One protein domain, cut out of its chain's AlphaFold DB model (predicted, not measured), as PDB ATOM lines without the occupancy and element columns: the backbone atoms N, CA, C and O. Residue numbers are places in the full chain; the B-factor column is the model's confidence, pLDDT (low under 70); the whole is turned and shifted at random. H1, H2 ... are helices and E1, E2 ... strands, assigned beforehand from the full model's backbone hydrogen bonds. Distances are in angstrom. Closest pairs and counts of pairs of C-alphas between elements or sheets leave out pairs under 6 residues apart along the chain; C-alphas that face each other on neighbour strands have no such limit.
ATOM      1  N   ARG A  10       4.978  55.303 -14.409       92.25
ATOM      2  CA  ARG A  10       5.283  54.856 -15.777       92.25
ATOM      3  C   ARG A  10       6.523  53.963 -15.816       92.25
ATOM      4  O   ARG A  10       6.457  52.874 -16.381       92.25
ATOM      5  N   LYS A  11       7.625  54.384 -15.184       93.69
ATOM      6  CA  LYS A  11       8.865  53.597 -15.151       93.69
ATOM      7  C   LYS A  11       8.686  52.320 -14.325       93.69
ATOM      8  O   LYS A  11       9.067  51.248 -14.788       93.69
ATOM      9  N   ALA A  12       8.020  52.403 -13.171       94.44
ATOM     10  CA  ALA A  12       7.698  51.236 -12.348       94.44
ATOM     11  C   ALA A  12       6.858  50.199 -13.108       94.44
ATOM     12  O   ALA A  12       7.132  49.004 -13.034       94.44
ATOM     13  N   LYS A  13       5.858  50.651 -13.874       96.06
ATOM     14  CA  LYS A  13       5.000  49.795 -14.697       96.06
ATOM     15  C   LYS A  13       5.769  49.093 -15.811       96.06
ATOM     16  O   LYS A  13       5.501  47.918 -16.043       96.06
ATOM     17  N   LEU A  14       6.696  49.776 -16.486       96.56
ATOM     18  CA  LEU A  14       7.526  49.167 -17.533       96.56
ATOM     19  C   LEU A  14       8.407  48.050 -16.965       96.56
ATOM     20  O   LEU A  14       8.335  46.922 -17.445       96.56
ATOM     21  N   ILE A  15       9.138  48.347 -15.886       96.50
ATOM     22  CA  ILE A  15       9.984  47.374 -15.182       96.50
ATOM     23  C   ILE A  15       9.143  46.180 -14.717       96.50
ATOM     24  O   ILE A  15       9.453  45.033 -15.029       96.50
ATOM     25  N   ALA A  16       8.042  46.448 -14.006       96.94
ATOM     26  CA  ALA A  16       7.163  45.411 -13.482       96.94
ATOM     27  C   ALA A  16       6.596  44.517 -14.589       96.94
ATOM     28  O   ALA A  16       6.543  43.306 -14.406       96.94
ATOM     29  N   ARG A  17       6.202  45.096 -15.731       96.62
ATOM     30  CA  ARG A  17       5.664  44.338 -16.866       96.62
ATOM     31  C   ARG A  17       6.688  43.353 -17.399       96.62
ATOM     32  O   ARG A  17       6.376  42.172 -17.495       96.62
ATOM     33  N   GLU A  18       7.897  43.828 -17.668       95.94
ATOM     34  CA  GLU A  18       8.972  43.004 -18.212       95.94
ATOM     35  C   GLU A  18       9.350  41.863 -17.258       95.94
ATOM     36  O   GLU A  18       9.337  40.703 -17.659       95.94
ATOM     37  N   LEU A  19       9.530  42.170 -15.967       94.69
ATOM     38  CA  LEU A  19       9.780  41.163 -14.930       94.69
ATOM     39  C   LEU A  19       8.665  40.109 -14.851       94.69
ATOM     40  O   LEU A  19       8.940  38.915 -14.724       94.69
ATOM     41  N   THR A  20       7.395  40.531 -14.900       93.25
ATOM     42  CA  THR A  20       6.264  39.597 -14.808       93.25
ATOM     43  C   THR A  20       6.111  38.727 -16.046       93.25
ATOM     44  O   THR A  20       5.767  37.561 -15.898       93.25
ATOM     45  N   THR A  21       6.390  39.251 -17.241       92.19
ATOM     46  CA  THR A  21       6.345  38.468 -18.482       92.19
ATOM     47  C   THR A  21       7.386  37.351 -18.451       92.19
ATOM     48  O   THR A  21       7.037  36.198 -18.702       92.19
ATOM     49  N   THR A  22       8.620  37.648 -18.032       88.69
ATOM     50  CA  THR A  22       9.651  36.622 -17.813       88.69
ATOM     51  C   THR A  22       9.222  35.602 -16.755       88.69
ATOM     52  O   THR A  22       9.366  34.399 -16.949       88.69
ATOM     53  N   ALA A  23       8.648  36.050 -15.634       84.44
ATOM     54  CA  ALA A  23       8.199  35.143 -14.574       84.44
ATOM     55  C   ALA A  23       7.059  34.197 -15.008       84.44
ATOM     56  O   ALA A  23       6.910  33.115 -14.427       84.44
ATOM     57  N   ILE A  24       6.248  34.600 -15.993       80.25
ATOM     58  CA  ILE A  24       5.177  33.781 -16.582       80.25
ATOM     59  C   ILE A  24       5.767  32.721 -17.523       80.25
ATOM     60  O   ILE A  24       5.410  31.554 -17.399       80.25
ATOM     61  N   ASN A  25       6.713  33.096 -18.386       80.75
ATOM     62  CA  ASN A  25       7.365  32.198 -19.351       80.75
ATOM     63  C   ASN A  25       8.612  31.509 -18.771       80.75
ATOM     64  O   ASN A  25       9.625  31.343 -19.442       80.75
ATOM     65  N   TYR A  26       8.562  31.163 -17.488       83.81
ATOM     66  CA  TYR A  26       9.751  30.799 -16.728       83.81
ATOM     67  C   TYR A  26      10.386  29.483 -17.194       83.81
ATOM     68  O   TYR A  26       9.770  28.420 -17.111       83.81
ATOM     69  N   SER A  27      11.677  29.545 -17.511       85.00
ATOM     70  CA  SER A  27      12.609  28.418 -17.442       85.00
ATOM     71  C   SER A  27      13.872  28.858 -16.693       85.00
ATOM     72  O   SER A  27      14.197  30.044 -16.674       85.00
ATOM     73  N   HIS A  28      14.571  27.936 -16.018       75.06
ATOM     74  CA  HIS A  28      15.675  28.320 -15.123       75.06
ATOM     75  C   HIS A  28      16.830  29.011 -15.865       75.06
ATOM     76  O   HIS A  28      17.306  30.042 -15.401       75.06
ATOM     77  N   LEU A  29      17.239  28.470 -17.019       74.88
ATOM     78  CA  LEU A  29      18.285  29.061 -17.862       74.88
ATOM     79  C   LEU A  29      17.867  30.446 -18.379       74.88
ATOM     80  O   LEU A  29      18.601  31.414 -18.193       74.88
ATOM     81  N   GLN A  30      16.646  30.580 -18.910       87.81
ATOM     82  CA  GLN A  30      16.162  31.870 -19.421       87.81
ATOM     83  C   GLN A  30      15.979  32.910 -18.311       87.81
ATOM     84  O   GLN A  30      16.179  34.095 -18.548       87.81
ATOM     85  N   ALA A  31      15.632  32.500 -17.086       88.81
ATOM     86  CA  ALA A  31      15.439  33.426 -15.973       88.81
ATOM     87  C   ALA A  31      16.728  34.168 -15.588       88.81
ATOM     88  O   ALA A  31      16.658  35.323 -15.169       88.81
ATOM     89  N   GLU A  32      17.894  33.530 -15.717       92.19
ATOM     90  CA  GLU A  32      19.179  34.179 -15.448       92.19
ATOM     91  C   GLU A  32      19.583  35.137 -16.565       92.19
ATOM     92  O   GLU A  32      20.009  36.254 -16.271       92.19
ATOM     93  N   GLU A  33      19.408  34.741 -17.825       93.81
ATOM     94  CA  GLU A  33      19.660  35.598 -18.990       93.81
ATOM     95  C   GLU A  33      18.750  36.832 -18.981       93.81
ATOM     96  O   GLU A  33      19.222  37.967 -19.092       93.81
ATOM     97  N   ASP A  34      17.451  36.630 -18.747       94.44
ATOM     98  CA  ASP A  34      16.494  37.722 -18.613       94.44
ATOM     99  C   ASP A  34      16.814  38.613 -17.415       94.44
ATOM    100  O   ASP A  34      16.698  39.835 -17.518       94.44
ATOM    101  N   ALA A  35      17.249  38.041 -16.288       95.19
ATOM    102  CA  ALA A  35      17.655  38.839 -15.141       95.19
ATOM    103  C   ALA A  35      18.859  39.731 -15.468       95.19
ATOM    104  O   ALA A  35      18.824  40.908 -15.113       95.19
ATOM    105  N   ARG A  36      19.884  39.227 -16.177       95.62
ATOM    106  CA  ARG A  36      21.027  40.049 -16.628       95.62
ATOM    107  C   ARG A  36      20.541  41.182 -17.524       95.62
ATOM    108  O   ARG A  36      20.698  42.352 -17.172       95.62
ATOM    109  N   ARG A  37      19.816  40.836 -18.588       96.38
ATOM    110  CA  ARG A  37      19.287  41.777 -19.581       96.38
ATOM    111  C   ARG A  37      18.416  42.878 -18.961       96.38
ATOM    112  O   ARG A  37      18.583  44.055 -19.270       96.38
ATOM    113  N   ILE A  38      17.477  42.519 -18.081       96.00
ATOM    114  CA  ILE A  38      16.588  43.479 -17.402       96.00
ATOM    115  C   ILE A  38      17.377  44.327 -16.399       96.00
ATOM    116  O   ILE A  38      17.128  45.531 -16.291       96.00
ATOM    117  N   SER A  39      18.328  43.723 -15.678       96.50
ATOM    118  CA  SER A  39      19.144  44.439 -14.696       96.50
ATOM    119  C   SER A  39      19.992  45.533 -15.342       96.50
ATOM    120  O   SER A  39      19.964  46.667 -14.871       96.50
ATOM    121  N   GLU A  40      20.630  45.245 -16.477       96.44
ATOM    122  CA  GLU A  40      21.404  46.216 -17.255       96.44
ATOM    123  C   GLU A  40      20.501  47.317 -17.818       96.44
ATOM    124  O   GLU A  40      20.736  48.503 -17.583       96.44
ATOM    125  N   LYS A  41      19.402  46.931 -18.480       96.50
ATOM    126  CA  LYS A  41      18.459  47.862 -19.120       96.50
ATOM    127  C   LYS A  41      17.905  48.920 -18.165       96.50
ATOM    128  O   LYS A  41      17.670  50.059 -18.569       96.50
ATOM    129  N   TYR A  42      17.643  48.546 -16.914       94.94
ATOM    130  CA  TYR A  42      17.023  49.433 -15.927       94.94
ATOM    131  C   TYR A  42      17.962  49.869 -14.799       94.94
ATOM    132  O   TYR A  42      17.493  50.542 -13.877       94.94
ATOM    133  N   ALA A  43      19.252  49.520 -14.878       94.44
ATOM    134  CA  ALA A  43      20.246  49.732 -13.825       94.44
ATOM    135  C   ALA A  43      19.771  49.206 -12.452       94.44
ATOM    136  O   ALA A  43      19.820  49.902 -11.435       94.44
ATOM    137  N   LEU A  44      19.243  47.979 -12.438       93.69
ATOM    138  CA  LEU A  44      18.812  47.267 -11.232       93.69
ATOM    139  C   LEU A  44      19.904  46.297 -10.774       93.69
ATOM    140  O   LEU A  44      20.756  45.881 -11.550       93.69
ATOM    141  N   SER A  45      19.850  45.869  -9.514       94.44
ATOM    142  CA  SER A  45      20.695  44.763  -9.057       94.44
ATOM    143  C   SER A  45      20.283  43.470  -9.771       94.44
ATOM    144  O   SER A  45      19.114  43.079  -9.708       94.44
ATOM    145  N   TYR A  46      21.240  42.791 -10.415       94.25
ATOM    146  CA  TYR A  46      21.039  41.464 -11.013       94.25
ATOM    147  C   TYR A  46      20.406  40.489 -10.017       94.25
ATOM    148  O   TYR A  46      19.382  39.870 -10.303       94.25
ATOM    149  N   ARG A  47      20.958  40.433  -8.801       93.50
ATOM    150  CA  ARG A  47      20.473  39.565  -7.727       93.50
ATOM    151  C   ARG A  47      19.020  39.860  -7.361       93.50
ATOM    152  O   ARG A  47      18.211  38.936  -7.336       93.50
ATOM    153  N   ASP A  48      18.676  41.129  -7.120       93.50
ATOM    154  CA  ASP A  48      17.292  41.531  -6.820       93.50
ATOM    155  C   ASP A  48      16.337  41.190  -7.978       93.50
ATOM    156  O   ASP A  48      15.201  40.774  -7.750       93.50
ATOM    157  N   THR A  49      16.809  41.343  -9.216       96.00
ATOM    158  CA  THR A  49      16.052  41.062 -10.442       96.00
ATOM    159  C   THR A  49      15.763  39.564 -10.572       96.00
ATOM    160  O   THR A  49      14.616  39.164 -10.784       96.00
ATOM    161  N   LEU A  50      16.770  38.718 -10.353       95.06
ATOM    162  CA  LEU A  50      16.640  37.265 -10.414       95.06
ATOM    163  C   LEU A  50      15.703  36.726  -9.326       95.06
ATOM    164  O   LEU A  50      14.793  35.944  -9.618       95.06
ATOM    165  N   VAL A  51      15.867  37.164  -8.069       95.31
ATOM    166  CA  VAL A  51      14.967  36.723  -6.986       95.31
ATOM    167  C   VAL A  51      13.544  37.220  -7.192       95.31
ATOM    168  O   VAL A  51      12.608  36.518  -6.810       95.31
ATOM    169  N   PHE A  52      13.356  38.387  -7.818       96.75
ATOM    170  CA  PHE A  52      12.033  38.872  -8.199       96.75
ATOM    171  C   PHE A  52      11.367  37.901  -9.175       96.75
ATOM    172  O   PHE A  52      10.257  37.437  -8.905       96.75
ATOM    173  N   ILE A  53      12.043  37.569 -10.282       96.31
ATOM    174  CA  ILE A  53      11.528  36.660 -11.317       96.31
ATOM    175  C   ILE A  53      11.149  35.313 -10.692       96.31
ATOM    176  O   ILE A  53      10.015  34.849 -10.840       96.31
ATOM    177  N   ARG A  54      12.059  34.723  -9.904       95.56
ATOM    178  CA  ARG A  54      11.822  33.455  -9.199       95.56
ATOM    179  C   ARG A  54      10.641  33.557  -8.224       95.56
ATOM    180  O   ARG A  54       9.791  32.667  -8.180       95.56
ATOM    181  N   ALA A  55      10.544  34.636  -7.445       96.25
ATOM    182  CA  ALA A  55       9.459  34.832  -6.483       96.25
ATOM    183  C   ALA A  55       8.092  34.996  -7.157       96.25
ATOM    184  O   ALA A  55       7.112  34.407  -6.696       96.25
ATOM    185  N   PHE A  56       8.016  35.748  -8.256       96.69
ATOM    186  CA  PHE A  56       6.775  35.924  -9.008       96.69
ATOM    187  C   PHE A  56       6.353  34.657  -9.747       96.69
ATOM    188  O   PHE A  56       5.160  34.361  -9.776       96.69
ATOM    189  N   ASN A  57       7.299  33.853 -10.237       95.75
ATOM    190  CA  ASN A  57       6.985  32.536 -10.778       95.75
ATOM    191  C   ASN A  57       6.345  31.629  -9.707       95.75
ATOM    192  O   ASN A  57       5.283  31.048  -9.932       95.75
ATOM    193  N   ARG A  58       6.907  31.594  -8.489       95.38
ATOM    194  CA  ARG A  58       6.297  30.866  -7.358       95.38
ATOM    195  C   ARG A  58       4.923  31.414  -6.977       95.38
ATOM    196  O   ARG A  58       4.030  30.640  -6.632       95.38
ATOM    197  N   LEU A  59       4.728  32.731  -7.043       95.31
ATOM    198  CA  LEU A  59       3.421  33.338  -6.806       95.31
ATOM    199  C   LEU A  59       2.404  32.910  -7.876       95.31
ATOM    200  O   LEU A  59       1.263  32.616  -7.528       95.31
ATOM    201  N   LYS A  60       2.815  32.828  -9.149       93.88
ATOM    202  CA  LYS A  60       1.971  32.352 -10.254       93.88
ATOM    203  C   LYS A  60       1.588  30.886 -10.090       93.88
ATOM    204  O   LYS A  60       0.408  30.578 -10.195       93.88
ATOM    205  N   GLN A  61       2.538  30.020  -9.737       94.56
ATOM    206  CA  GLN A  61       2.267  28.611  -9.417       94.56
ATOM    207  C   GLN A  61       1.256  28.466  -8.271       94.56
ATOM    208  O   GLN A  61       0.391  27.600  -8.311       94.56
ATOM    209  N   LYS A  62       1.342  29.331  -7.252       94.25
ATOM    210  CA  LYS A  62       0.422  29.312  -6.109       94.25
ATOM    211  C   LYS A  62      -0.979  29.834  -6.443       94.25
ATOM    212  O   LYS A  62      -1.939  29.464  -5.771       94.25
ATOM    213  N   PHE A  63      -1.099  30.719  -7.429       93.44
ATOM    214  CA  PHE A  63      -2.353  31.374  -7.797       93.44
ATOM    215  C   PHE A  63      -2.579  31.338  -9.317       93.44
ATOM    216  O   PHE A  63      -2.637  32.402  -9.947       93.44
ATOM    217  N   PRO A  64      -2.711  30.142  -9.921       93.00
ATOM    218  CA  PRO A  64      -2.761  29.989 -11.374       93.00
ATOM    219  C   PRO A  64      -3.943  30.742 -11.998       93.00
ATOM    220  O   PRO A  64      -3.764  31.378 -13.038       93.00
ATOM    221  N   ASP A  65      -5.081  30.796 -11.300       92.19
ATOM    222  CA  ASP A  65      -6.342  31.389 -11.780       92.19
ATOM    223  C   ASP A  65      -6.390  32.924 -11.707       92.19
ATOM    224  O   ASP A  65      -7.389  33.553 -12.065       92.19
ATOM    225  N   LYS A  66      -5.343  33.578 -11.186       92.06
ATOM    226  CA  LYS A  66      -5.285  35.045 -11.166       92.06
ATOM    227  C   LYS A  66      -4.881  35.579 -12.538       92.06
ATOM    228  O   LYS A  66      -3.999  35.040 -13.207       92.06
ATOM    229  N   SER A  67      -5.515  36.681 -12.930       93.12
ATOM    230  CA  SER A  67      -5.235  37.355 -14.197       93.12
ATOM    231  C   SER A  67      -3.852  38.005 -14.206       93.12
ATOM    232  O   SER A  67      -3.321  38.391 -13.163       93.12
ATOM    233  N   GLU A  68      -3.292  38.211 -15.398       93.44
ATOM    234  CA  GLU A  68      -2.020  38.923 -15.576       93.44
ATOM    235  C   GLU A  68      -2.038  40.319 -14.945       93.44
ATOM    236  O   GLU A  68      -1.083  40.722 -14.286       93.44
ATOM    237  N   SER A  69      -3.161  41.037 -15.062       94.56
ATOM    238  CA  SER A  69      -3.345  42.352 -14.433       94.56
ATOM    239  C   SER A  69      -3.183  42.291 -12.909       94.56
ATOM    240  O   SER A  69      -2.601  43.194 -12.306       94.56
ATOM    241  N   TRP A  70      -3.628  41.209 -12.261       95.81
ATOM    242  CA  TRP A  70      -3.448  41.030 -10.820       95.81
ATOM    243  C   TRP A  70      -1.964  40.879 -10.451       95.81
ATOM    244  O   TRP A  70      -1.503  41.529  -9.507       95.81
ATOM    245  N   PHE A  71      -1.203  40.101 -11.228       96.50
ATOM    246  CA  PHE A  71       0.245  39.950 -11.044       96.50
ATOM    247  C   PHE A  71       0.997  41.249 -11.322       96.50
ATOM    248  O   PHE A  71       1.798  41.670 -10.491       96.50
ATOM    249  N   LEU A  72       0.688  41.930 -12.427       96.94
ATOM    250  CA  LEU A  72       1.313  43.198 -12.795       96.94
ATOM    251  C   LEU A  72       1.118  44.261 -11.709       96.94
ATOM    252  O   LEU A  72       2.057  44.953 -11.328       96.94
ATOM    253  N   ARG A  73      -0.091  44.371 -11.152       97.44
ATOM    254  CA  ARG A  73      -0.377  45.310 -10.058       97.44
ATOM    255  C   ARG A  73       0.414  44.985  -8.793       97.44
ATOM    256  O   ARG A  73       0.897  45.903  -8.135       97.44
ATOM    257  N   ALA A  74       0.561  43.706  -8.448       97.56
ATOM    258  CA  ALA A  74       1.405  43.291  -7.327       97.56
ATOM    259  C   ALA A  74       2.889  43.609  -7.592       97.56
ATOM    260  O   ALA A  74       3.567  44.145  -6.721       97.56
ATOM    261  N   ALA A  75       3.368  43.349  -8.809       98.06
ATOM    262  CA  ALA A  75       4.733  43.627  -9.246       98.06
ATOM    263  C   ALA A  75       5.079  45.115  -9.182       98.06
ATOM    264  O   ALA A  75       6.104  45.471  -8.609       98.06
ATOM    265  N   ILE A  76       4.194  45.990  -9.671       97.62
ATOM    266  CA  ILE A  76       4.364  47.449  -9.584       97.62
ATOM    267  C   ILE A  76       4.602  47.879  -8.134       97.62
ATOM    268  O   ILE A  76       5.491  48.682  -7.867       97.62
ATOM    269  N   ARG A  77       3.854  47.315  -7.180       97.19
ATOM    270  CA  ARG A  77       3.999  47.644  -5.753       97.19
ATOM    271  C   ARG A  77       5.336  47.202  -5.176       97.19
ATOM    272  O   ARG A  77       5.926  47.941  -4.395       97.19
ATOM    273  N   VAL A  78       5.814  46.018  -5.562       97.38
ATOM    274  CA  VAL A  78       7.151  45.543  -5.173       97.38
ATOM    275  C   VAL A  78       8.229  46.448  -5.773       97.38
ATOM    276  O   VAL A  78       9.154  46.828  -5.064       97.38
ATOM    277  N   VAL A  79       8.077  46.838  -7.044       96.62
ATOM    278  CA  VAL A  79       9.029  47.699  -7.760       96.62
ATOM    279  C   VAL A  79       9.104  49.109  -7.168       96.62
ATOM    280  O   VAL A  79      10.199  49.643  -7.024       96.62
ATOM    281  N   ILE A  80       7.965  49.698  -6.793       94.88
ATOM    282  CA  ILE A  80       7.920  51.005  -6.114       94.88
ATOM    283  C   ILE A  80       8.576  50.929  -4.730       94.88
ATOM    284  O   ILE A  80       9.248  51.871  -4.321       94.88
ATOM    285  N   GLY A  81       8.410  49.805  -4.030       93.81
ATOM    286  CA  GLY A  81       9.121  49.515  -2.792       93.81
ATOM    287  C   GLY A  81       8.182  49.265  -1.621       93.81
ATOM    288  O   GLY A  81       7.457  50.148  -1.168       93.81
ATOM    289  N   ILE A  82       8.232  48.045  -1.090       96.06
ATOM    290  CA  ILE A  82       7.569  47.674   0.162       96.06
ATOM    291  C   ILE A  82       8.541  47.922   1.310       96.06
ATOM    292  O   ILE A  82       9.725  47.608   1.220       96.06
ATOM    293  N   ILE A  83       8.022  48.442   2.418       95.75
ATOM    294  CA  ILE A  83       8.812  48.700   3.619       95.75
ATOM    295  C   ILE A  83       8.413  47.680   4.678       95.75
ATOM    296  O   ILE A  83       7.275  47.673   5.152       95.75
ATOM    297  N   LYS A  84       9.349  46.819   5.076       95.38
ATOM    298  CA  LYS A  84       9.173  45.949   6.241       95.38
ATOM    299  C   LYS A  84       9.308  46.796   7.509       95.38
ATOM    300  O   LYS A  84      10.342  47.415   7.725       95.38
ATOM    301  N   ILE A  85       8.261  46.826   8.330       95.88
ATOM    302  CA  ILE A  85       8.192  47.630   9.568       95.88
ATOM    303  C   ILE A  85       8.117  46.757  10.832       95.88
ATOM    304  O   ILE A  85       7.826  47.241  11.919       95.88
ATOM    305  N   GLY A  86       8.329  45.449  10.686       91.38
ATOM    306  CA  GLY A  86       8.370  44.470  11.769       91.38
ATOM    307  C   GLY A  86       8.436  43.043  11.224       91.38
ATOM    308  O   GLY A  86       8.391  42.829  10.011       91.38
ATOM    309  N   ASN A  87       8.507  42.046  12.110       87.94
ATOM    310  CA  ASN A  87       8.668  40.638  11.709       87.94
ATOM    311  C   ASN A  87       7.539  40.126  10.803       87.94
ATOM    312  O   ASN A  87       7.785  39.333   9.895       87.94
ATOM    313  N   TYR A  88       6.326  40.640  11.002       94.69
ATOM    314  CA  TYR A  88       5.130  40.219  10.276       94.69
ATOM    315  C   TYR A  88       4.289  41.398   9.784       94.69
ATOM    316  O   TYR A  88       3.069  41.288   9.686       94.69
ATOM    317  N   ARG A  89       4.923  42.550   9.530       96.81
ATOM    318  CA  ARG A  89       4.229  43.791   9.163       96.81
ATOM    319  C   ARG A  89       4.963  44.523   8.047       96.81
ATOM    320  O   ARG A  89       6.173  44.736   8.128       96.81
ATOM    321  N   TRP A  90       4.210  44.956   7.042       98.19
ATOM    322  CA  TRP A  90       4.731  45.650   5.868       98.19
ATOM    323  C   TRP A  90       3.854  46.847   5.507       98.19
ATOM    324  O   TRP A  90       2.628  46.731   5.482       98.19
ATOM    325  N   LYS A  91       4.485  47.976   5.176       97.62
ATOM    326  CA  LYS A  91       3.839  49.080   4.461       97.62
ATOM    327  C   LYS A  91       3.994  48.836   2.967       97.62
ATOM    328  O   LYS A  91       5.110  48.723   2.463       97.62
ATOM    329  N   VAL A  92       2.869  48.758   2.273       97.50
ATOM    330  CA  VAL A  92       2.796  48.566   0.826       97.50
ATOM    331  C   VAL A  92       2.397  49.892   0.184       97.50
ATOM    332  O   VAL A  92       1.437  50.505   0.657       97.50
ATOM    333  N   PRO A  93       3.094  50.350  -0.867       95.00
ATOM    334  CA  PRO A  93       2.765  51.604  -1.520       95.00
ATOM    335  C   PRO A  93       1.403  51.494  -2.206       95.00
ATOM    336  O   PRO A  93       1.132  50.561  -2.975       95.00
ATOM    337  N   GLY A  94       0.549  52.465  -1.914       94.19
ATOM    338  CA  GLY A  94      -0.642  52.723  -2.699       94.19
ATOM    339  C   GLY A  94      -0.293  53.551  -3.930       94.19
ATOM    340  O   GLY A  94       0.591  54.405  -3.904       94.19
ATOM    341  N   VAL A  95      -0.960  53.250  -5.035       93.56
ATOM    342  CA  VAL A  95      -0.691  53.784  -6.366       93.56
ATOM    343  C   VAL A  95      -2.001  54.324  -6.917       93.56
ATOM    344  O   VAL A  95      -2.922  53.560  -7.224       93.56
ATOM    345  N   LYS A  96      -2.096  55.650  -7.038       92.25
ATOM    346  CA  LYS A  96      -3.323  56.342  -7.455       92.25
ATOM    347  C   LYS A  96      -3.786  55.882  -8.838       92.25
ATOM    348  O   LYS A  96      -4.970  55.647  -9.049       92.25
ATOM    349  N   GLU A  97      -2.850  55.642  -9.753       93.56
ATOM    350  CA  GLU A  97      -3.097  55.137 -11.109       93.56
ATOM    351  C   GLU A  97      -3.638  53.701 -11.134       93.56
ATOM    352  O   GLU A  97      -4.156  53.244 -12.151       93.56
ATOM    353  N   LEU A  98      -3.526  52.976 -10.018       91.00
ATOM    354  CA  LEU A  98      -4.127  51.661  -9.821       91.00
ATOM    355  C   LEU A  98      -5.478  51.739  -9.087       91.00
ATOM    356  O   LEU A  98      -6.082  50.689  -8.847       91.00
ATOM    357  N   GLY A  99      -5.971  52.938  -8.767       90.00
ATOM    358  CA  GLY A  99      -7.238  53.164  -8.069       90.00
ATOM    359  C   GLY A  99      -7.134  53.095  -6.545       90.00
ATOM    360  O   GLY A  99      -8.142  52.878  -5.873       90.00
ATOM    361  N   ASP A 100      -5.930  53.230  -5.988       91.00
ATOM    362  CA  ASP A 100      -5.760  53.289  -4.541       91.00
ATOM    363  C   ASP A 100      -6.090  54.684  -4.000       91.00
ATOM    364  O   ASP A 100      -5.641  55.699  -4.533       91.00
ATOM    365  N   ALA A 101      -6.852  54.724  -2.908       89.50
ATOM    366  CA  ALA A 101      -7.249  55.964  -2.243       89.50
ATOM    367  C   ALA A 101      -6.173  56.515  -1.290       89.50
ATOM    368  O   ALA A 101      -6.193  57.694  -0.955       89.50
ATOM    369  N   TYR A 102      -5.244  55.665  -0.843       90.12
ATOM    370  CA  TYR A 102      -4.234  56.013   0.156       90.12
ATOM    371  C   TYR A 102      -2.833  55.772  -0.387       90.12
ATOM    372  O   TYR A 102      -2.627  54.890  -1.211       90.12
ATOM    373  N   THR A 103      -1.851  56.521   0.116       92.50
ATOM    374  CA  THR A 103      -0.441  56.397  -0.288       92.50
ATOM    375  C   THR A 103       0.236  55.147   0.274       92.50
ATOM    376  O   THR A 103       1.234  54.687  -0.273       92.50
ATOM    377  N   TRP A 104      -0.285  54.591   1.370       95.62
ATOM    378  CA  TRP A 104       0.246  53.401   2.030       95.62
ATOM    379  C   TRP A 104      -0.884  52.518   2.550       95.62
ATOM    380  O   TRP A 104      -1.881  53.018   3.070       95.62
ATOM    381  N   TYR A 105      -0.669  51.209   2.469       95.38
ATOM    382  CA  TYR A 105      -1.515  50.176   3.060       95.38
ATOM    383  C   TYR A 105      -0.694  49.326   4.018       95.38
ATOM    384  O   TYR A 105       0.472  49.020   3.750       95.38
ATOM    385  N   LEU A 106      -1.302  48.927   5.129       96.31
ATOM    386  CA  LEU A 106      -0.701  48.007   6.081       96.31
ATOM    387  C   LEU A 106      -1.112  46.574   5.745       96.31
ATOM    388  O   LEU A 106      -2.297  46.249   5.652       96.31
ATOM    389  N   VAL A 107      -0.115  45.704   5.614       96.44
ATOM    390  CA  VAL A 107      -0.308  44.256   5.537       96.44
ATOM    391  C   VAL A 107       0.349  43.607   6.745       96.44
ATOM    392  O   VAL A 107       1.519  43.856   7.041       96.44
ATOM    393  N   VAL A 108      -0.406  42.751   7.425       95.50
ATOM    394  CA  VAL A 108       0.039  41.965   8.574       95.50
ATOM    395  C   VAL A 108      -0.094  40.486   8.239       95.50
ATOM    396  O   VAL A 108      -1.085  40.072   7.644       95.50
ATOM    397  N   TYR A 109       0.900  39.687   8.611       95.25
ATOM    398  CA  TYR A 109       0.785  38.233   8.600       95.25
ATOM    399  C   TYR A 109       0.457  37.750  10.011       95.25
ATOM    400  O   TYR A 109       1.223  37.993  10.942       95.25
ATOM    401  N   ASP A 110      -0.676  37.078  10.174       90.19
ATOM    402  CA  ASP A 110      -1.015  36.414  11.425       90.19
ATOM    403  C   ASP A 110      -0.426  35.001  11.423       90.19
ATOM    404  O   ASP A 110      -0.869  34.118  10.687       90.19
ATOM    405  N   GLY A 111       0.591  34.791  12.261       87.12
ATOM    406  CA  GLY A 111       1.256  33.499  12.403       87.12
ATOM    407  C   GLY A 111       0.360  32.403  12.985       87.12
ATOM    408  O   GLY A 111       0.598  31.235  12.686       87.12
ATOM    409  N   LYS A 112      -0.679  32.755  13.760       87.75
ATOM    410  CA  LYS A 112      -1.593  31.776  14.368       87.75
ATOM    411  C   LYS A 112      -2.541  31.194  13.326       87.75
ATOM    412  O   LYS A 112      -2.566  29.984  13.123       87.75
ATOM    413  N   SER A 113      -3.275  32.053  12.617       87.56
ATOM    414  CA  SER A 113      -4.188  31.619  11.549       87.56
ATOM    415  C   SER A 113      -3.484  31.302  10.225       87.56
ATOM    416  O   SER A 113      -4.108  30.778   9.307       87.56
ATOM    417  N   LYS A 114      -2.188  31.619  10.101       88.62
ATOM    418  CA  LYS A 114      -1.396  31.534   8.862       88.62
ATOM    419  C   LYS A 114      -1.977  32.373   7.714       88.62
ATOM    420  O   LYS A 114      -1.745  32.062   6.542       88.62
ATOM    421  N   THR A 115      -2.686  33.456   8.026       89.44
ATOM    422  CA  THR A 115      -3.356  34.322   7.041       89.44
ATOM    423  C   THR A 115      -2.697  35.695   6.934       89.44
ATOM    424  O   THR A 115      -1.946  36.130   7.804       89.44
ATOM    425  N   TYR A 116      -2.964  36.388   5.826       92.44
ATOM    426  CA  TYR A 116      -2.585  37.787   5.655       92.44
ATOM    427  C   TYR A 116      -3.813  38.674   5.792       92.44
ATOM    428  O   TYR A 116      -4.856  38.403   5.197       92.44
ATOM    429  N   ILE A 117      -3.647  39.778   6.505       91.62
ATOM    430  CA  ILE A 117      -4.666  40.798   6.711       91.62
ATOM    431  C   ILE A 117      -4.150  42.086   6.088       91.62
ATOM    432  O   ILE A 117      -3.023  42.501   6.354       91.62
ATOM    433  N   CYS A 118      -4.967  42.719   5.254       92.25
ATOM    434  CA  CYS A 118      -4.673  44.030   4.695       92.25
ATOM    435  C   CYS A 118      -5.752  45.025   5.109       92.25
ATOM    436  O   CYS A 118      -6.945  44.730   5.007       92.25
ATOM    437  N   ASP A 119      -5.339  46.223   5.515       91.00
ATOM    438  CA  ASP A 119      -6.253  47.319   5.844       91.00
ATOM    439  C   ASP A 119      -7.034  47.847   4.625       91.00
ATOM    440  O   ASP A 119      -8.018  48.564   4.784       91.00
ATOM    441  N   CYS A 120      -6.692  47.430   3.399       88.31
ATOM    442  CA  CYS A 120      -7.526  47.696   2.228       88.31
ATOM    443  C   CYS A 120      -8.872  46.954   2.267       88.31
ATOM    444  O   CYS A 120      -9.760  47.277   1.485       88.31
ATOM    445  N   PHE A 121      -9.026  45.923   3.107       77.94
ATOM    446  CA  PHE A 121     -10.289  45.194   3.244       77.94
ATOM    447  C   PHE A 121     -11.308  45.918   4.120       77.94
ATOM    448  O   PHE A 121     -12.499  45.706   3.944       77.94
ATOM    449  N   SER A 122     -10.873  46.768   5.047       67.75
ATOM    450  CA  SER A 122     -11.771  47.537   5.916       67.75
ATOM    451  C   SER A 122     -12.178  48.885   5.315       67.75
ATOM    452  O   SER A 122     -12.939  49.624   5.930       67.75
ATOM    453  N   ARG A 123     -11.689  49.220   4.112       67.19
ATOM    454  CA  ARG A 123     -11.831  50.548   3.502       67.19
ATOM    455  C   ARG A 123     -12.488  50.429   2.117       67.19
ATOM    456  O   ARG A 123     -11.871  49.898   1.201       67.19
ATOM    457  N   TYR A 124     -13.736  50.904   2.003       45.19
ATOM    458  CA  TYR A 124     -14.640  50.881   0.829       45.19
ATOM    459  C   TYR A 124     -14.880  49.502   0.156       45.19
ATOM    460  O   TYR A 124     -14.010  48.934  -0.504       45.19
ATOM    461  N   GLY A 125     -16.113  48.978   0.261       51.28
ATOM    462  CA  GLY A 125     -16.552  47.738  -0.415       51.28
ATOM    463  C   GLY A 125     -16.002  46.432   0.188       51.28
ATOM    464  O   GLY A 125     -15.853  45.427  -0.514       51.28
ATOM    465  N   GLY A 126     -15.660  46.457   1.481       46.91
ATOM    466  CA  GLY A 126     -14.867  45.445   2.191       46.91
ATOM    467  C   GLY A 126     -15.433  44.024   2.251       46.91
ATOM    468  O   GLY A 126     -14.671  43.061   2.341       46.91
ATOM    469  N   THR A 127     -16.749  43.861   2.132       45.88
ATOM    470  CA  THR A 127     -17.417  42.562   2.300       45.88
ATOM    471  C   THR A 127     -17.117  41.590   1.151       45.88
ATOM    472  O   THR A 127     -16.933  40.402   1.394       45.88
ATOM    473  N   TYR A 128     -16.945  42.077  -0.088       46.28
ATOM    474  CA  TYR A 128     -16.668  41.224  -1.261       46.28
ATOM    475  C   TYR A 128     -15.183  40.830  -1.399       46.28
ATOM    476  O   TYR A 128     -14.847  39.798  -1.984       46.28
ATOM    477  N   ARG A 129     -14.258  41.637  -0.852       50.62
ATOM    478  CA  ARG A 129     -12.802  41.401  -0.953       50.62
ATOM    479  C   ARG A 129     -12.224  40.591   0.202       50.62
ATOM    480  O   ARG A 129     -11.124  40.076   0.046       50.62
ATOM    481  N   LYS A 130     -12.948  40.428   1.316       49.31
ATOM    482  CA  LYS A 130     -12.480  39.682   2.500       49.31
ATOM    483  C   LYS A 130     -12.086  38.226   2.181       49.31
ATOM    484  O   LYS A 130     -11.224  37.672   2.850       49.31
ATOM    485  N   TYR A 131     -12.651  37.650   1.114       51.69
ATOM    486  CA  TYR A 131     -12.356  36.294   0.626       51.69
ATOM    487  C   TYR A 131     -11.319  36.230  -0.512       51.69
ATOM    488  O   TYR A 131     -10.961  35.145  -0.964       51.69
ATOM    489  N   LYS A 132     -10.826  37.372  -1.015       71.44
ATOM    490  CA  LYS A 132      -9.898  37.436  -2.156       71.44
ATOM    491  C   LYS A 132      -8.573  38.064  -1.731       71.44
ATOM    492  O   LYS A 132      -8.526  39.173  -1.216       71.44
ATOM    493  N   ILE A 133      -7.467  37.390  -2.039       88.25
ATOM    494  CA  ILE A 133      -6.120  37.946  -1.860       88.25
ATOM    495  C   ILE A 133      -5.985  39.195  -2.738       88.25
ATOM    496  O   ILE A 133      -6.040  39.119  -3.971       88.25
ATOM    497  N   CYS A 134      -5.853  40.359  -2.103       92.50
ATOM    498  CA  CYS A 134      -5.658  41.620  -2.806       92.50
ATOM    499  C   CYS A 134      -4.224  41.730  -3.338       92.50
ATOM    500  O   CYS A 134      -3.307  41.037  -2.892       92.50
ATOM    501  N   THR A 135      -4.010  42.655  -4.269       95.69
ATOM    502  CA  THR A 135      -2.680  42.881  -4.858       95.69
ATOM    503  C   THR A 135      -1.665  43.433  -3.849       95.69
ATOM    504  O   THR A 135      -0.470  43.252  -4.051       95.69
ATOM    505  N   HIS A 136      -2.102  44.032  -2.729       96.00
ATOM    506  CA  HIS A 136      -1.205  44.414  -1.627       96.00
ATOM    507  C   HIS A 136      -0.642  43.186  -0.901       96.00
ATOM    508  O   HIS A 136       0.564  43.093  -0.685       96.00
ATOM    509  N   ILE A 137      -1.502  42.213  -0.576       96.31
ATOM    510  CA  ILE A 137      -1.076  40.950   0.043       96.31
ATOM    511  C   ILE A 137      -0.186  40.172  -0.920       96.31
ATOM    512  O   ILE A 137       0.863  39.683  -0.518       96.31
ATOM    513  N   ALA A 138      -0.568  40.100  -2.196       97.00
ATOM    514  CA  ALA A 138       0.230  39.463  -3.238       97.00
ATOM    515  C   ALA A 138       1.660  40.014  -3.298       97.00
ATOM    516  O   ALA A 138       2.622  39.248  -3.321       97.00
ATOM    517  N   ALA A 139       1.792  41.344  -3.259       98.00
ATOM    518  CA  ALA A 139       3.079  42.025  -3.274       98.00
ATOM    519  C   ALA A 139       3.931  41.650  -2.047       98.00
ATOM    520  O   ALA A 139       5.117  41.359  -2.183       98.00
ATOM    521  N   VAL A 140       3.322  41.552  -0.858       97.88
ATOM    522  CA  VAL A 140       4.011  41.085   0.359       97.88
ATOM    523  C   VAL A 140       4.405  39.615   0.272       97.88
ATOM    524  O   VAL A 140       5.506  39.255   0.680       97.88
ATOM    525  N   MET A 141       3.543  38.751  -0.266       97.19
ATOM    526  CA  MET A 141       3.868  37.336  -0.456       97.19
ATOM    527  C   MET A 141       5.074  37.160  -1.385       97.19
ATOM    528  O   MET A 141       5.966  36.375  -1.065       97.19
ATOM    529  N   ALA A 142       5.122  37.910  -2.491       97.19
ATOM    530  CA  ALA A 142       6.269  37.922  -3.394       97.19
ATOM    531  C   ALA A 142       7.526  38.451  -2.696       97.19
ATOM    532  O   ALA A 142       8.543  37.765  -2.695       97.19
ATOM    533  N   HIS A 143       7.447  39.604  -2.026       96.94
ATOM    534  CA  HIS A 143       8.589  40.183  -1.311       96.94
ATOM    535  C   HIS A 143       9.153  39.235  -0.253       96.94
ATOM    536  O   HIS A 143      10.360  39.045  -0.174       96.94
ATOM    537  N   ARG A 144       8.302  38.589   0.549       95.75
ATOM    538  CA  ARG A 144       8.770  37.593   1.523       95.75
ATOM    539  C   ARG A 144       9.490  36.434   0.844       95.75
ATOM    540  O   ARG A 144      10.450  35.905   1.391       95.75
ATOM    541  N   LYS A 145       9.018  36.008  -0.329       95.81
ATOM    542  CA  LYS A 145       9.670  34.933  -1.074       95.81
ATOM    543  C   LYS A 145      11.005  35.389  -1.671       95.81
ATOM    544  O   LYS A 145      11.938  34.595  -1.661       95.81
ATOM    545  N   MET A 146      11.115  36.649  -2.103       95.38
ATOM    546  CA  MET A 146      12.391  37.265  -2.488       95.38
ATOM    547  C   MET A 146      13.374  37.257  -1.316       95.38
ATOM    548  O   MET A 146      14.485  36.776  -1.487       95.38
ATOM    549  N   ASP A 147      12.956  37.695  -0.121       93.06
ATOM    550  CA  ASP A 147      13.806  37.687   1.081       93.06
ATOM    551  C   ASP A 147      14.340  36.279   1.383       93.06
ATOM    552  O   ASP A 147      15.523  36.110   1.669       93.06
ATOM    553  N   ASN A 148      13.488  35.255   1.270       92.50
ATOM    554  CA  ASN A 148      13.903  33.867   1.471       92.50
ATOM    555  C   ASN A 148      14.972  33.438   0.455       92.50
ATOM    556  O   ASN A 148      15.988  32.879   0.854       92.50
ATOM    557  N   PHE A 149      14.779  33.735  -0.835       91.81
ATOM    558  CA  PHE A 149      15.781  33.426  -1.858       91.81
ATOM    559  C   PHE A 149      17.080  34.201  -1.642       91.81
ATOM    560  O   PHE A 149      18.160  33.645  -1.794       91.81
ATOM    561  N   LEU A 150      17.003  35.472  -1.242       89.56
ATOM    562  CA  LEU A 150      18.188  36.263  -0.920       89.56
ATOM    563  C   LEU A 150      18.985  35.634   0.228       89.56
ATOM    564  O   LEU A 150      20.211  35.609   0.152       89.56
ATOM    565  N   ILE A 151      18.315  35.114   1.260       88.31
ATOM    566  CA  ILE A 151      18.966  34.390   2.359       88.31
ATOM    567  C   ILE A 151      19.617  33.096   1.856       88.31
ATOM    568  O   ILE A 151      20.728  32.786   2.275       88.31
ATOM    569  N   GLU A 152      18.952  32.354   0.968       84.06
ATOM    570  CA  GLU A 152      19.506  31.138   0.352       84.06
ATOM    571  C   GLU A 152      20.790  31.449  -0.442       84.06
ATOM    572  O   GLU A 152      21.798  30.792  -0.208       84.06
ATOM    573  N   PHE A 153      20.798  32.513  -1.255       78.56
ATOM    574  CA  PHE A 153      21.988  32.979  -1.988       78.56
ATOM    575  C   PHE A 153      23.166  33.342  -1.073       78.56
ATOM    576  O   PHE A 153      24.309  33.017  -1.364       78.56
ATOM    577  N   ILE A 154      22.906  34.009   0.059       80.00
ATOM    578  CA  ILE A 154      23.975  34.352   1.018       80.00
ATOM    579  C   ILE A 154      24.587  33.085   1.620       80.00
ATOM    580  O   ILE A 154      25.784  33.043   1.886       80.00
ATOM    581  N   LYS A 155      23.770  32.054   1.851       77.44
ATOM    582  CA  LYS A 155      24.220  30.793   2.446       77.44
ATOM    583  C   LYS A 155      24.980  29.899   1.467       77.44
ATOM    584  O   LYS A 155      25.804  29.119   1.929       77.44
ATOM    585  N   SER A 156      24.707  29.983   0.163       73.81
ATOM    586  CA  SER A 156      25.379  29.166  -0.859       73.81
ATOM    587  C   SER A 156      26.756  29.693  -1.279       73.81
ATOM    588  O   SER A 156      27.470  28.982  -1.976       73.81
ATOM    589  N   GLY A 157      27.160  30.893  -0.841       59.09
ATOM    590  CA  GLY A 157      28.494  31.443  -1.122       59.09
ATOM    591  C   GLY A 157      28.688  31.968  -2.549       59.09
ATOM    592  O   GLY A 157      29.811  32.276  -2.929       59.09
TER     593      GLY A 157
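AT A GLANCE: This is residues 10 to 157 of the 159 residues of the protein "SWIM-type domain-containing protein" of Thermoprotei archaeon (UniProt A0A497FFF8). A small four-stranded antiparallel sheet stands at one end of the domain and a cluster of mostly crossed helices, H1 to H4, at the other; the long helix H6 joins the two, starting over one face of the sheet and running on past H3. The short H5 lies off beyond E4, far from the helix cluster. The printed part has 148 residues, with named elements in the order H1 H2 H3 H4 E1 E2 E3 E4 H5 H6, and the sheet's order is E1 E2 E3 E4. The class is mixed, helices and strands; the whole is compact, with a radius of gyration of the C-alphas of 15.1 A and spans of 43 by 34 by 28 A.

IN THESE COORDINATES: H1, residues 10 to 24, begins at C-alpha 10 at (5.283, 54.856, -15.777) and is 21.1 A long. H2, residues 28 to 42, measures 21.2 A, H3, residues 46 to 62, 24.4 A, and H4, residues 68 to 80, 18.3 A. The strands are E1, residues 83 to 86, E2, residues 89 to 93, E3, residues 104 to 110 and 19.5 A long, and E4, residues 115 to 118. H5 holds residues 126 to 129. H6, residues 135 to 156, is 31.5 A long and ends at C-alpha 156 at (25.379, 29.166, -0.859).

HOW THE PARTS SIT: H3 is the hub, touching H1, H2, H4 and H6. H1 and H2 form a helical hairpin at a shallow tilt of 9 degrees; their closest C-alphas, Thr 22 and Ala 31, are 6.9 A apart. H3 and H4, also a helical hairpin, only just touch, with 3 pairs of C-alphas within 8 A, the closest being Lys 60 and Phe 71 at 7.8 A. H6 touches H3 at a steep tilt of 55 degrees, opposite ways, with the C-alphas of Val 51 and Met 146 closest at 5.2 A. The strands form a meander, each the antiparallel neighbour of the one before: N 83 and O 91 are 2.9 A apart, N 92 and O 105 2.8 A, and N 108 and O 117 2.8 A, within hydrogen-bond range. H4 and H6 on one face of the sheet make two layers. H6 lies over E2 and E3 at a height over the sheet of 10.9 A and runs across the strands, at 65 degrees to E3 on the local plane. In H1, H3, H4 and H6 every O i to N i+4 pair is within hydrogen-bond range, in H2 10 of 11; H5 is too short for such a pair, and its one O i to N i+3 pair is not within range.

THE WHOLE: The C-alphas farthest apart, those of Gly 125 and Gly 157, are 47.9 A from each other. The printed part has no cut and no long link. Mean pLDDT of the printed part is 89.7, with residues 122 to 131 and residue 157 under 70.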